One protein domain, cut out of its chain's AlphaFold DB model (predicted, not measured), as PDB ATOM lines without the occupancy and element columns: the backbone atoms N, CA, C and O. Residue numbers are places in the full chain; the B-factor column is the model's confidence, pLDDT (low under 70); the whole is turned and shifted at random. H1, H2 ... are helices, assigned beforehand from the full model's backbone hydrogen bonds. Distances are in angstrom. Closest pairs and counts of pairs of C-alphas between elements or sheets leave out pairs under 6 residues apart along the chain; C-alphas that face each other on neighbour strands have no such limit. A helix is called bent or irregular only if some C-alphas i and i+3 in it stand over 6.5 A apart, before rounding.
ATOM      1  N   ALA A   2     169.257 243.031 221.282       88.94
ATOM      2  CA  ALA A   2     168.039 242.236 221.535       88.94
ATOM      3  C   ALA A   2     168.255 241.018 222.459       88.94
ATOM      4  O   ALA A   2     167.486 240.805 223.386       88.94
ATOM      5  N   ARG A   3     169.351 240.272 222.267       86.50
ATOM      6  CA  ARG A   3     169.745 239.176 223.164       86.50
ATOM      7  C   ARG A   3     169.939 239.630 224.617       86.50
ATOM      8  O   ARG A   3     169.357 239.024 225.499       86.50
ATOM      9  N   LYS A   4     170.691 240.714 224.847       91.00
ATOM     10  CA  LYS A   4     170.935 241.258 226.193       91.00
ATOM     11  C   LYS A   4     169.624 241.628 226.896       91.00
ATOM     12  O   LYS A   4     169.473 241.349 228.072       91.00
ATOM     13  N   LEU A   5     168.660 242.196 226.162       93.50
ATOM     14  CA  LEU A   5     167.330 242.506 226.702       93.50
ATOM     15  C   LEU A   5     166.567 241.238 227.111       93.50
ATOM     16  O   LEU A   5     165.949 241.215 228.169       93.50
ATOM     17  N   ASN A   6     166.646 240.175 226.304       92.81
ATOM     18  CA  ASN A   6     166.039 238.885 226.645       92.81
ATOM     19  C   ASN A   6     166.697 238.237 227.871       92.81
ATOM     20  O   ASN A   6     165.992 237.700 228.718       92.81
ATOM     21  N   GLU A   7     168.028 238.279 227.955       91.81
ATOM     22  CA  GLU A   7     168.802 237.747 229.087       91.81
ATOM     23  C   GLU A   7     168.498 238.509 230.381       91.81
ATOM     24  O   GLU A   7     168.326 237.893 231.424       91.81
ATOM     25  N   ALA A   8     168.332 239.831 230.294       94.25
ATOM     26  CA  ALA A   8     167.921 240.680 231.409       94.25
ATOM     27  C   ALA A   8     166.422 240.572 231.762       94.25
ATOM     28  O   ALA A   8     165.945 241.295 232.629       94.25
ATOM     29  N   GLY A   9     165.647 239.724 231.074       93.25
ATOM     30  CA  GLY A   9     164.216 239.552 231.346       93.25
ATOM     31  C   GLY A   9     163.337 240.753 230.973       93.25
ATOM     32  O   GLY A   9     162.174 240.797 231.367       93.25
ATOM     33  N   VAL A  10     163.853 241.711 230.197       95.81
ATOM     34  CA  VAL A  10     163.111 242.915 229.796       95.81
ATOM     35  C   VAL A  10     161.999 242.540 228.817       95.81
ATOM     36  O   VAL A  10     162.257 241.992 227.742       95.81
ATOM     37  N   LEU A  11     160.754 242.882 229.152       96.00
ATOM     38  CA  LEU A  11     159.591 242.616 228.303       96.00
ATOM     39  C   LEU A  11     159.627 243.440 227.007       96.00
ATOM     40  O   LEU A  11     160.074 244.587 226.985       96.00
ATOM     41  N   VAL A  12     159.121 242.868 225.912       95.38
ATOM     42  CA  VAL A  12     158.865 243.637 224.683       95.38
ATOM     43  C   VAL A  12     157.715 244.630 224.910       95.38
ATOM     44  O   VAL A  12     156.856 244.354 225.745       95.38
ATOM     45  N   PRO A  13     157.606 245.738 224.148       93.06
ATOM     46  CA  PRO A  13     156.598 246.775 224.404       93.06
ATOM     47  C   PRO A  13     155.160 246.256 224.500       93.06
ATOM     48  O   PRO A  13     154.404 246.702 225.354       93.06
ATOM     49  N   ARG A  14     154.793 245.269 223.671       92.06
ATOM     50  CA  ARG A  14     153.476 244.615 223.726       92.06
ATOM     51  C   ARG A  14     153.227 243.922 225.068       92.06
ATOM     52  O   ARG A  14     152.165 244.107 225.646       92.06
ATOM     53  N   ASP A  15     154.191 243.136 225.539       95.81
ATOM     54  CA  ASP A  15     154.071 242.391 226.795       95.81
ATOM     55  C   ASP A  15     154.162 243.331 227.997       95.81
ATOM     56  O   ASP A  15     153.424 243.160 228.959       95.81
ATOM     57  N   ARG A  16     154.997 244.378 227.921       95.44
ATOM     58  CA  ARG A  16     155.035 245.441 228.933       95.44
ATOM     59  C   ARG A  16     153.695 246.169 229.022       95.44
ATOM     60  O   ARG A  16     153.215 246.406 230.121       95.44
ATOM     61  N   HIS A  17     153.082 246.500 227.888       92.94
ATOM     62  CA  HIS A  17     151.754 247.106 227.865       92.94
ATOM     63  C   HIS A  17     150.694 246.158 228.442       92.94
ATOM     64  O   HIS A  17     149.913 246.587 229.279       92.94
ATOM     65  N   ALA A  18     150.702 244.871 228.076       95.44
ATOM     66  CA  ALA A  18     149.801 243.880 228.668       95.44
ATOM     67  C   ALA A  18     149.964 243.797 230.196       95.44
ATOM     68  O   ALA A  18     148.971 243.894 230.911       95.44
ATOM     69  N   GLN A  19     151.207 243.736 230.686       96.00
ATOM     70  CA  GLN A  19     151.525 243.741 232.115       96.00
ATOM     71  C   GLN A  19     150.972 244.987 232.822       96.00
ATOM     72  O   GLN A  19     150.340 244.860 233.866       96.00
ATOM     73  N   LEU A  20     151.168 246.181 232.251       95.00
ATOM     74  CA  LEU A  20     150.639 247.435 232.811       95.00
ATOM     75  C   LEU A  20     149.103 247.473 232.851       95.00
ATOM     76  O   LEU A  20     148.538 248.206 233.649       95.00
ATOM     77  N   GLN A  21     148.436 246.701 231.993       94.50
ATOM     78  CA  GLN A  21     146.978 246.567 231.946       94.50
ATOM     79  C   GLN A  21     146.464 245.360 232.755       94.50
ATOM     80  O   GLN A  21     145.301 244.993 232.614       94.50
ATOM     81  N   GLY A  22     147.319 244.686 233.538       95.50
ATOM     82  CA  GLY A  22     146.942 243.494 234.310       95.50
ATOM     83  C   GLY A  22     146.591 242.266 233.458       95.50
ATOM     84  O   GLY A  22     145.931 241.346 233.933       95.50
ATOM     85  N   ARG A  23     147.001 242.240 232.185       94.56
ATOM     86  CA  ARG A  23     146.730 241.147 231.239       94.56
ATOM     87  C   ARG A  23     147.916 240.177 231.169       94.56
ATOM     88  O   ARG A  23     149.060 240.614 231.320       94.56
ATOM     89  N   PRO A  24     147.682 238.884 230.868       93.81
ATOM     90  CA  PRO A  24     148.769 237.927 230.681       93.81
ATOM     91  C   PRO A  24     149.678 238.333 229.513       93.81
ATOM     92  O   PRO A  24     149.221 238.876 228.499       93.81
ATOM     93  N   THR A  25     150.977 238.068 229.658       94.75
ATOM     94  CA  THR A  25     151.971 238.275 228.599       94.75
ATOM     95  C   THR A  25     151.860 237.207 227.512       94.75
ATOM     96  O   THR A  25     151.263 236.152 227.715       94.75
ATOM     97  N   GLY A  26     152.449 237.472 226.341       92.94
ATOM     98  CA  GLY A  26     152.505 236.481 225.273       92.94
ATOM     99  C   GLY A  26     151.173 236.285 224.538       92.94
ATOM    100  O   GLY A  26     150.502 237.249 224.152       92.94
ATOM    101  N   GLY A  27     150.844 235.029 224.249       92.69
ATOM    102  CA  GLY A  27     149.665 234.603 223.498       92.69
ATOM    103  C   GLY A  27     149.987 233.907 222.172       92.69
ATOM    104  O   GLY A  27     151.145 233.692 221.802       92.69
ATOM    105  N   ARG A  28     148.935 233.564 221.424       91.69
ATOM    106  CA  ARG A  28     149.047 232.760 220.202       91.69
ATOM    107  C   ARG A  28     149.584 233.566 219.021       91.69
ATOM    108  O   ARG A  28     149.064 234.629 218.670       91.69
ATOM    109  N   ARG A  29     150.611 233.045 218.345       86.00
ATOM    110  CA  ARG A  29     151.166 233.636 217.117       86.00
ATOM    111  C   ARG A  29     151.656 232.564 216.145       86.00
ATOM    112  O   ARG A  29     152.484 231.729 216.491       86.00
ATOM    113  N   HIS A  30     151.210 232.639 214.889       81.88
ATOM    114  CA  HIS A  30     151.559 231.668 213.837       81.88
ATOM    115  C   HIS A  30     151.313 230.210 214.270       81.88
ATOM    116  O   HIS A  30     152.174 229.354 214.083       81.88
ATOM    117  N   GLY A  31     150.164 229.956 214.903       85.44
ATOM    118  CA  GLY A  31     149.767 228.617 215.346       85.44
ATOM    119  C   GLY A  31     150.532 228.072 216.555       85.44
ATOM    120  O   GLY A  31     150.374 226.899 216.855       85.44
ATOM    121  N   ARG A  32     151.346 228.888 217.235       83.12
ATOM    122  CA  ARG A  32     152.081 228.495 218.444       83.12
ATOM    123  C   ARG A  32     151.756 229.423 219.601       83.12
ATOM    124  O   ARG A  32     151.614 230.628 219.378       83.12
ATOM    125  N   ASP A  33     151.697 228.860 220.795       90.62
ATOM    126  CA  ASP A  33     151.501 229.604 222.030       90.62
ATOM    127  C   ASP A  33     152.845 229.984 222.647       90.62
ATOM    128  O   ASP A  33     153.848 229.278 222.514       90.62
ATOM    129  N   PHE A  34     152.874 231.170 223.243       90.62
ATOM    130  CA  PHE A  34     154.056 231.734 223.872       90.62
ATOM    131  C   PHE A  34     153.641 232.343 225.202       90.62
ATOM    132  O   PHE A  34     152.774 233.211 225.209       90.62
ATOM    133  N   ASP A  35     154.321 231.985 226.287       92.00
ATOM    134  CA  ASP A  35     154.099 232.629 227.593       92.00
ATOM    135  C   ASP A  35     154.577 234.090 227.587       92.00
ATOM    136  O   ASP A  35     154.058 234.960 228.283       92.00
ATOM    137  N   ARG A  36     155.593 234.376 226.763       92.62
ATOM    138  CA  ARG A  36     156.116 235.720 226.508       92.62
ATOM    139  C   ARG A  36     156.752 235.822 225.132       92.62
ATOM    140  O   ARG A  36     157.376 234.879 224.632       92.62
ATOM    141  N   PHE A  37     156.665 237.000 224.532       93.19
ATOM    142  CA  PHE A  37     157.389 237.320 223.314       93.19
ATOM    143  C   PHE A  37     158.808 237.797 223.631       93.19
ATOM    144  O   PHE A  37     159.070 238.513 224.593       93.19
ATOM    145  N   ARG A  38     159.749 237.413 222.768       91.94
ATOM    146  CA  ARG A  38     161.160 237.790 222.887       91.94
ATOM    147  C   ARG A  38     161.487 239.010 222.035       91.94
ATOM    148  O   ARG A  38     160.935 239.198 220.944       91.94
ATOM    149  N   TRP A  39     162.462 239.790 222.485       93.94
ATOM    150  CA  TRP A  39     163.126 240.783 221.657       93.94
ATOM    151  C   TRP A  39     163.791 240.100 220.468       93.94
ATOM    152  O   TRP A  39     164.626 239.209 220.615       93.94
ATOM    153  N   THR A  40     163.446 240.570 219.275       90.31
ATOM    154  CA  THR A  40     164.136 240.232 218.028       90.31
ATOM    155  C   THR A  40     164.798 241.486 217.479       90.31
ATOM    156  O   THR A  40     164.389 242.599 217.823       90.31
ATOM    157  N   SER A  41     165.776 241.338 216.583       87.12
ATOM    158  CA  SER A  41     166.366 242.496 215.896       87.12
ATOM    159  C   SER A  41     165.299 243.327 215.178       87.12
ATOM    160  O   SER A  41     165.341 244.548 215.226       87.12
ATOM    161  N   SER A  42     164.293 242.679 214.581       86.19
ATOM    162  CA  SER A  42     163.184 243.369 213.915       86.19
ATOM    163  C   SER A  42     162.311 244.163 214.887       86.19
ATOM    164  O   SER A  42     161.980 245.306 214.593       86.19
ATOM    165  N   THR A  43     161.943 243.585 216.036       90.94
ATOM    166  CA  THR A  43     161.163 244.298 217.064       90.94
ATOM    167  C   THR A  43     161.949 245.486 217.606       90.94
ATOM    168  O   THR A  43     161.406 246.582 217.695       90.94
ATOM    169  N   LEU A  44     163.239 245.290 217.898       91.94
ATOM    170  CA  LEU A  44     164.110 246.358 218.375       91.94
ATOM    171  C   LEU A  44     164.225 247.496 217.354       91.94
ATOM    172  O   LEU A  44     164.024 248.649 217.714       91.94
ATOM    173  N   CYS A  45     164.465 247.185 216.077       90.25
ATOM    174  CA  CYS A  45     164.512 248.205 215.029       90.25
ATOM    175  C   CYS A  45     163.184 248.956 214.876       90.25
ATOM    176  O   CYS A  45     163.212 250.144 214.587       90.25
ATOM    177  N   LYS A  46     162.029 248.303 215.067       90.19
ATOM    178  CA  LYS A  46     160.728 248.994 215.035       90.19
ATOM    179  C   LYS A  46     160.594 250.012 216.165       90.19
ATOM    180  O   LYS A  46     160.133 251.113 215.914       90.19
ATOM    181  N   VAL A  47     161.023 249.654 217.375       92.81
ATOM    182  CA  VAL A  47     161.007 250.570 218.528       92.81
ATOM    183  C   VAL A  47     161.945 251.751 218.291       92.81
ATOM    184  O   VAL A  47     161.530 252.891 218.440       92.81
ATOM    185  N   LEU A  48     163.178 251.486 217.846       93.25
ATOM    186  CA  LEU A  48     164.181 252.529 217.599       93.25
ATOM    187  C   LEU A  48     163.833 253.464 216.428       93.25
ATOM    188  O   LEU A  48     164.421 254.532 216.312       93.25
ATOM    189  N   ARG A  49     162.906 253.069 215.547       92.56
ATOM    190  CA  ARG A  49     162.410 253.887 214.425       92.56
ATOM    191  C   ARG A  49     161.062 254.555 214.713       92.56
ATOM    192  O   ARG A  49     160.499 255.179 213.824       92.56
ATOM    193  N   SER A  50     160.506 254.366 215.908       93.12
ATOM    194  CA  SER A  50     159.160 254.835 216.231       93.12
ATOM    195  C   SER A  50     159.156 256.328 216.578       93.12
ATOM    196  O   SER A  50     159.942 256.734 217.438       93.12
ATOM    197  N   PRO A  51     158.215 257.128 216.036       92.62
ATOM    198  CA  PRO A  51     158.006 258.513 216.469       92.62
ATOM    199  C   PRO A  51     157.631 258.646 217.951       92.62
ATOM    200  O   PRO A  51     157.787 259.709 218.537       92.62
ATOM    201  N   SER A  52     157.199 257.557 218.596       92.81
ATOM    202  CA  SER A  52     156.925 257.542 220.038       92.81
ATOM    203  C   SER A  52     158.143 257.897 220.901       92.81
ATOM    204  O   SER A  52     157.969 258.230 222.066       92.81
ATOM    205  N   LEU A  53     159.369 257.825 220.362       93.88
ATOM    206  CA  LEU A  53     160.573 258.311 221.052       93.88
ATOM    207  C   LEU A  53     160.532 259.829 221.298       93.88
ATOM    208  O   LEU A  53     161.110 260.289 222.274       93.88
ATOM    209  N   MET A  54     159.796 260.578 220.472       94.56
ATOM    210  CA  MET A  54     159.535 262.014 220.639       94.56
ATOM    211  C   MET A  54     158.243 262.284 221.431       94.56
ATOM    212  O   MET A  54     157.741 263.398 221.443       94.56
ATOM    213  N   GLY A  55     157.652 261.263 222.063       93.81
ATOM    214  CA  GLY A  55     156.388 261.405 222.792       93.81
ATOM    215  C   GLY A  55     155.144 261.439 221.896       93.81
ATOM    216  O   GLY A  55     154.039 261.633 222.393       93.81
ATOM    217  N   HIS A  56     155.287 261.215 220.586       94.75
ATOM    218  CA  HIS A  56     154.165 261.252 219.650       94.75
ATOM    219  C   HIS A  56     153.199 260.077 219.852       94.75
ATOM    220  O   HIS A  56     153.606 258.925 220.053       94.75
ATOM    221  N   ARG A  57     151.905 260.346 219.674       94.19
ATOM    222  CA  ARG A  57     150.881 259.332 219.438       94.19
ATOM    223  C   ARG A  57     151.139 258.696 218.079       94.19
ATOM    224  O   ARG A  57     151.272 259.393 217.078       94.19
ATOM    225  N   VAL A  58     151.178 257.367 218.030       93.56
ATOM    226  CA  VAL A  58     151.475 256.624 216.800       93.56
ATOM    227  C   VAL A  58     150.300 255.736 216.406       93.56
ATOM    228  O   VAL A  58     149.797 254.962 217.222       93.56
ATOM    229  N   HIS A  59     149.911 255.789 215.132       90.94
ATOM    230  CA  HIS A  59     148.980 254.847 214.516       90.94
ATOM    231  C   HIS A  59     149.626 254.229 213.274       90.94
ATOM    232  O   HIS A  59     150.160 254.930 212.427       90.94
ATOM    233  N   ARG A  60     149.633 252.891 213.179       87.25
ATOM    234  CA  ARG A  60     150.251 252.133 212.064       87.25
ATOM    235  C   ARG A  60     151.716 252.497 211.744       87.25
ATOM    236  O   ARG A  60     152.207 252.168 210.672       87.25
ATOM    237  N   GLY A  61     152.445 253.051 212.713       86.62
ATOM    238  CA  GLY A  61     153.852 253.442 212.563       86.62
ATOM    239  C   GLY A  61     154.060 254.913 212.208       86.62
ATOM    240  O   GLY A  61     155.206 255.344 212.148       86.62
ATOM    241  N   GLU A  62     152.982 255.678 212.043       90.25
ATOM    242  CA  GLU A  62     153.019 257.098 211.707       90.25
ATOM    243  C   GLU A  62     152.517 257.956 212.869       90.25
ATOM    244  O   GLU A  62     151.688 257.521 213.673       90.25
ATOM    245  N   THR A  63     153.047 259.176 212.962       94.69
ATOM    246  CA  THR A  63     152.599 260.194 213.920       94.69
ATOM    247  C   THR A  63     151.148 260.563 213.631       94.69
ATOM    248  O   THR A  63     150.827 260.976 212.517       94.69
ATOM    249  N   VAL A  64     150.280 260.454 214.633       95.75
ATOM    250  CA  VAL A  64     148.924 261.012 214.568       95.75
ATOM    251  C   VAL A  64     149.031 262.528 214.679       95.75
ATOM    252  O   VAL A  64     149.714 263.029 215.575       95.75
ATOM    253  N   ARG A  65     148.360 263.240 213.774       95.69
ATOM    254  CA  ARG A  65     148.314 264.703 213.738       95.69
ATOM    255  C   ARG A  65     146.906 265.210 214.051       95.69
ATOM    256  O   ARG A  65     145.941 264.483 213.805       95.69
ATOM    257  N   ASP A  66     146.815 266.395 214.640       95.12
ATOM    258  CA  ASP A  66     145.553 267.108 214.879       95.12
ATOM    259  C   ASP A  66     145.062 267.846 213.616       95.12
ATOM    260  O   ASP A  66     145.572 267.614 212.515       95.12
ATOM    261  N   ALA A  67     144.027 268.680 213.760       95.19
ATOM    262  CA  ALA A  67     143.414 269.403 212.647       95.19
ATOM    263  C   ALA A  67     144.367 270.444 212.030       95.19
ATOM    264  O   ALA A  67     144.312 270.701 210.827       95.19
ATOM    265  N   GLU A  68     145.280 270.981 212.833       93.69
ATOM    266  CA  GLU A  68     146.305 271.955 212.461       93.69
ATOM    267  C   GLU A  68     147.566 271.280 211.891       93.69
ATOM    268  O   GLU A  68     148.485 271.945 211.408       93.69
ATOM    269  N   GLY A  69     147.620 269.946 211.921       92.38
ATOM    270  CA  GLY A  69     148.734 269.153 211.422       92.38
ATOM    271  C   GLY A  69     149.876 268.981 212.426       92.38
ATOM    272  O   GLY A  69     150.913 268.414 212.059       92.38
ATOM    273  N   ALA A  70     149.724 269.404 213.680       92.94
ATOM    274  CA  ALA A  70     150.730 269.221 214.718       92.94
ATOM    275  C   ALA A  70     150.704 267.784 215.289       92.94
ATOM    276  O   ALA A  70     149.662 267.123 215.291       92.94
ATOM    277  N   PRO A  71     151.850 267.232 215.736       93.50
ATOM    278  CA  PRO A  71     151.894 265.922 216.381       93.50
ATOM    279  C   PRO A  71     151.063 265.879 217.666       93.50
ATOM    280  O   PRO A  71     151.320 266.622 218.610       93.50
ATOM    281  N   VAL A  72     150.141 264.923 217.760       95.69
ATOM    282  CA  VAL A  72     149.447 264.645 219.022       95.69
ATOM    283  C   VAL A  72     150.430 263.967 219.976       95.69
ATOM    284  O   VAL A  72     150.960 262.905 219.649       95.69
ATOM    285  N   LEU A  73     150.665 264.533 221.162       94.00
ATOM    286  CA  LEU A  73     151.579 263.973 222.167       94.00
ATOM    287  C   LEU A  73     150.846 263.064 223.167       94.00
ATOM    288  O   LEU A  73     149.713 263.330 223.560       94.00
ATOM    289  N   ILE A  74     151.502 261.979 223.587       90.62
ATOM    290  CA  ILE A  74     151.023 261.044 224.628       90.62
ATOM    291  C   ILE A  74     151.896 261.058 225.886       90.62
ATOM    292  O   ILE A  74     151.621 260.325 226.834       90.62
ATOM    293  N   GLY A  75     152.964 261.852 225.892       89.31
ATOM    294  CA  GLY A  75     153.890 261.975 227.008       89.31
ATOM    295  C   GLY A  75     155.120 262.803 226.639       89.31
ATOM    296  O   GLY A  75     155.251 263.219 225.485       89.31
ATOM    297  N   PRO A  76     156.022 263.039 227.606       91.88
ATOM    298  CA  PRO A  76     157.266 263.749 227.352       91.88
ATOM    299  C   PRO A  76     158.161 262.973 226.364       91.88
ATOM    300  O   PRO A  76     158.155 261.735 226.371       91.88
ATOM    301  N   PRO A  77     158.943 263.675 225.525       92.50
ATOM    302  CA  PRO A  77     159.893 263.037 224.624       92.50
ATOM    303  C   PRO A  77     160.969 262.286 225.417       92.50
ATOM    304  O   PRO A  77     161.514 262.792 226.395       92.50
ATOM    305  N   LEU A  78     161.284 261.065 224.980       92.81
ATOM    306  CA  LEU A  78     162.395 260.278 225.523       92.81
ATOM    307  C   LEU A  78     163.737 260.719 224.936       92.81
ATOM    308  O   LEU A  78     164.770 260.531 225.572       92.81
ATOM    309  N   LEU A  79     163.715 261.248 223.712       94.00
ATOM    310  CA  LEU A  79     164.866 261.770 222.984       94.00
ATOM    311  C   LEU A  79     164.487 263.105 222.341       94.00
ATOM    312  O   LEU A  79     163.361 263.259 221.863       94.00
ATOM    313  N   GLY A  80     165.437 264.041 222.305       90.44
ATOM    314  CA  GLY A  80     165.284 265.280 221.546       90.44
ATOM    315  C   GLY A  80     165.282 265.026 220.037       90.44
ATOM    316  O   GLY A  80     165.740 263.982 219.568       90.44
ATOM    317  N   GLU A  81     164.796 265.997 219.264       88.00
ATOM    318  CA  GLU A  81     164.695 265.901 217.801       88.00
ATOM    319  C   GLU A  81     166.050 265.583 217.146       88.00
ATOM    320  O   GLU A  81     166.161 264.613 216.396       88.00
ATOM    321  N   GLY A  82     167.114 266.298 217.532       92.56
ATOM    322  CA  GLY A  82     168.465 266.061 217.011       92.56
ATOM    323  C   GLY A  82     169.008 264.652 217.292       92.56
ATOM    324  O   GLY A  82     169.639 264.044 216.427       92.56
ATOM    325  N   ASP A  83     168.713 264.085 218.467       94.31
ATOM    326  CA  ASP A  83     169.118 262.716 218.816       94.31
ATOM    327  C   ASP A  83     168.348 261.676 218.000       94.31
ATOM    328  O   ASP A  83     168.910 260.664 217.561       94.31
ATOM    329  N   VAL A  84     167.054 261.920 217.781       93.06
ATOM    330  CA  VAL A  84     166.216 261.061 216.942       93.06
ATOM    331  C   VAL A  84     166.709 261.098 215.504       93.06
ATOM    332  O   VAL A  84     166.857 260.032 214.903       93.06
ATOM    333  N   ASP A  85     167.043 262.268 214.973       93.12
ATOM    334  CA  ASP A  85     167.579 262.414 213.621       93.12
ATOM    335  C   ASP A  85     168.926 261.715 213.451       93.12
ATOM    336  O   ASP A  85     169.111 260.942 212.496       93.12
ATOM    337  N   ALA A  86     169.841 261.893 214.406       94.88
ATOM    338  CA  ALA A  86     171.117 261.187 214.430       94.88
ATOM    339  C   ALA A  86     170.908 259.663 214.472       94.88
ATOM    340  O   ALA A  86     171.506 258.915 213.685       94.88
ATOM    341  N   LEU A  87     170.001 259.190 215.333       93.88
ATOM    342  CA  LEU A  87     169.638 257.779 215.433       93.88
ATOM    343  C   LEU A  87     169.053 257.251 214.118       93.88
ATOM    344  O   LEU A  87     169.496 256.205 213.629       93.88
ATOM    345  N   GLN A  88     168.084 257.949 213.520       93.06
ATOM    346  CA  GLN A  88     167.468 257.521 212.266       93.06
ATOM    347  C   GLN A  88     168.490 257.497 211.128       93.06
ATOM    348  O   GLN A  88     168.497 256.547 210.341       93.06
ATOM    349  N   SER A  89     169.395 258.478 211.070       92.94
ATOM    350  CA  SER A  89     170.487 258.516 210.095       92.94
ATOM    351  C   SER A  89     171.392 257.289 210.219       92.94
ATOM    352  O   SER A  89     171.575 256.540 209.254       92.94
ATOM    353  N   LEU A  90     171.845 256.971 211.436       93.12
ATOM    354  CA  LEU A  90     172.647 255.773 211.702       93.12
ATOM    355  C   LEU A  90     171.909 254.475 211.341       93.12
ATOM    356  O   LEU A  90     172.510 253.530 210.815       93.12
ATOM    357  N   LEU A  91     170.606 254.398 211.625       90.88
ATOM    358  CA  LEU A  91     169.782 253.236 211.290       90.88
ATOM    359  C   LEU A  91     169.542 253.091 209.786       90.88
ATOM    360  O   LEU A  91     169.388 251.953 209.327       90.88
ATOM    361  N   ARG A  92     169.491 254.195 209.031       89.00
ATOM    362  CA  ARG A  92     169.411 254.186 207.561       89.00
ATOM    363  C   ARG A  92     170.719 253.695 206.956       89.00
ATOM    364  O   ARG A  92     170.672 252.736 206.193       89.00
ATOM    365  N   THR A  93     171.863 254.229 207.384       86.94
ATOM    366  CA  THR A  93     173.193 253.804 206.902       86.94
ATOM    367  C   THR A  93     173.458 252.320 207.154       86.94
ATOM    368  O   THR A  93     174.025 251.625 206.315       86.94
ATOM    369  N   ARG A  94     173.005 251.787 208.295       83.19
ATOM    370  CA  ARG A  94     173.132 250.350 208.606       83.19
ATOM    371  C   ARG A  94     172.104 249.466 207.896       83.19
ATOM    372  O   ARG A  94     172.228 248.239 207.922       83.19
ATOM    373  N   SER A  95     171.056 250.048 207.318       80.56
ATOM    374  CA  SER A  95     169.995 249.297 206.659       80.56
ATOM    375  C   SER A  95     170.480 248.787 205.305       80.56
ATOM    376  O   SER A  95     170.916 249.559 204.464       80.56
TER     377      SER A  95
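What this domain is: This is residues 2 to 95 of the 220 residues of an uncharacterized protein of Streptomyces sp. MZ04 (UniProt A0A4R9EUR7). Two loosely built lobes are bridged by the short helix H3: H5, the longest helix, makes one lobe with the small helix H4 and the long loop of residues 55 to 80, and H1 and H2 belong to the other with the long loop of residues 21 to 40. The two loops reach to opposite ends of the domain, where Arg 32 and Glu 68 lie, and the helices make few contacts with one another: H4 and H5 are the one pair that touches. The printed part has 94 residues, with five named helices in the order H1, H2, H3, H4, H5 and no named strand; the class is all helix, though only 39 of the 94 printed residues are in named elements. The whole is only just loose, close to compact, with a radius of gyration of the C-alphas of 15.3 A, and its C-alphas span 43 by 32 by 24 A along the three main axes.

Where its parts are: H5, residues 81 to 93, is the longest helix, with 13 residues and 18.4 A from first to last C-alpha; it begins at C-alpha 81 at (164.695, 265.901, 217.801) and ends at C-alpha 93 at (173.193, 253.804, 206.902). H4, residues 51 to 54, is the shortest, at 5.7 A. H3 holds residues 41 to 48 and measures 10.4 A from first to last C-alpha. H2, residues 13 to 20, measures 10.3 A, and its C-alpha 13 stands at (156.598, 246.775, 224.404). H1, residues 2 to 7, is 8.8 A long and begins at C-alpha 2 at (168.039, 242.236, 221.535). No helix is bent or irregular.

How they stand to each other: H5 and H4 only just touch, with 3 pairs of C-alphas within 8 A, and H5 does so with residues 81 to 84 alone; the closest C-alphas are those of Met 54 and Glu 81, 7.1 A apart. H5 and H3 are close but not clearly touching: their closest C-alphas, those of Leu 48 and Leu 87, are 7.9 A apart. The lines of H3 and H5 stand at a shallow tilt of 26 degrees, and the two run opposite ways. H3 and H4 meet only through their link. H3 and H1 are close but not clearly touching, with the C-alphas of Ala 2 and Ser 41 the closest at 5.9 A; their lines are about perpendicular, at 78 degrees. H2 touches no helix, and it is only just apart from H3, with the closest C-alphas 8.3 A apart. H1 and H2 are apart, and both are apart from H4 and H5. Every O i to N i+4 pair is within hydrogen-bond range in H1, H2, H3 and H5, while H4 is too short for such a pair and has its one O i to N i+3 pair within range. In the loop after H4, residues 58 to 59 pair with residues 62 to 63, antiparallel, in a stretch too short to be named.

The domain as a whole: The two C-alphas farthest apart are those of Arg 32 and Glu 68, 44.2 A, while the first and last printed C-alphas, those of Ala 2 and Ser 95, are 16.6 A apart. The printed part has no cut. The link from H2 to H3, 20 residues, and the link from H4 to H5, 26 residues, are long; those from H1 to H2 and from H3 to H4 are tight. The mean pLDDT of the printed part is 92.0, and no printed residue is under 70.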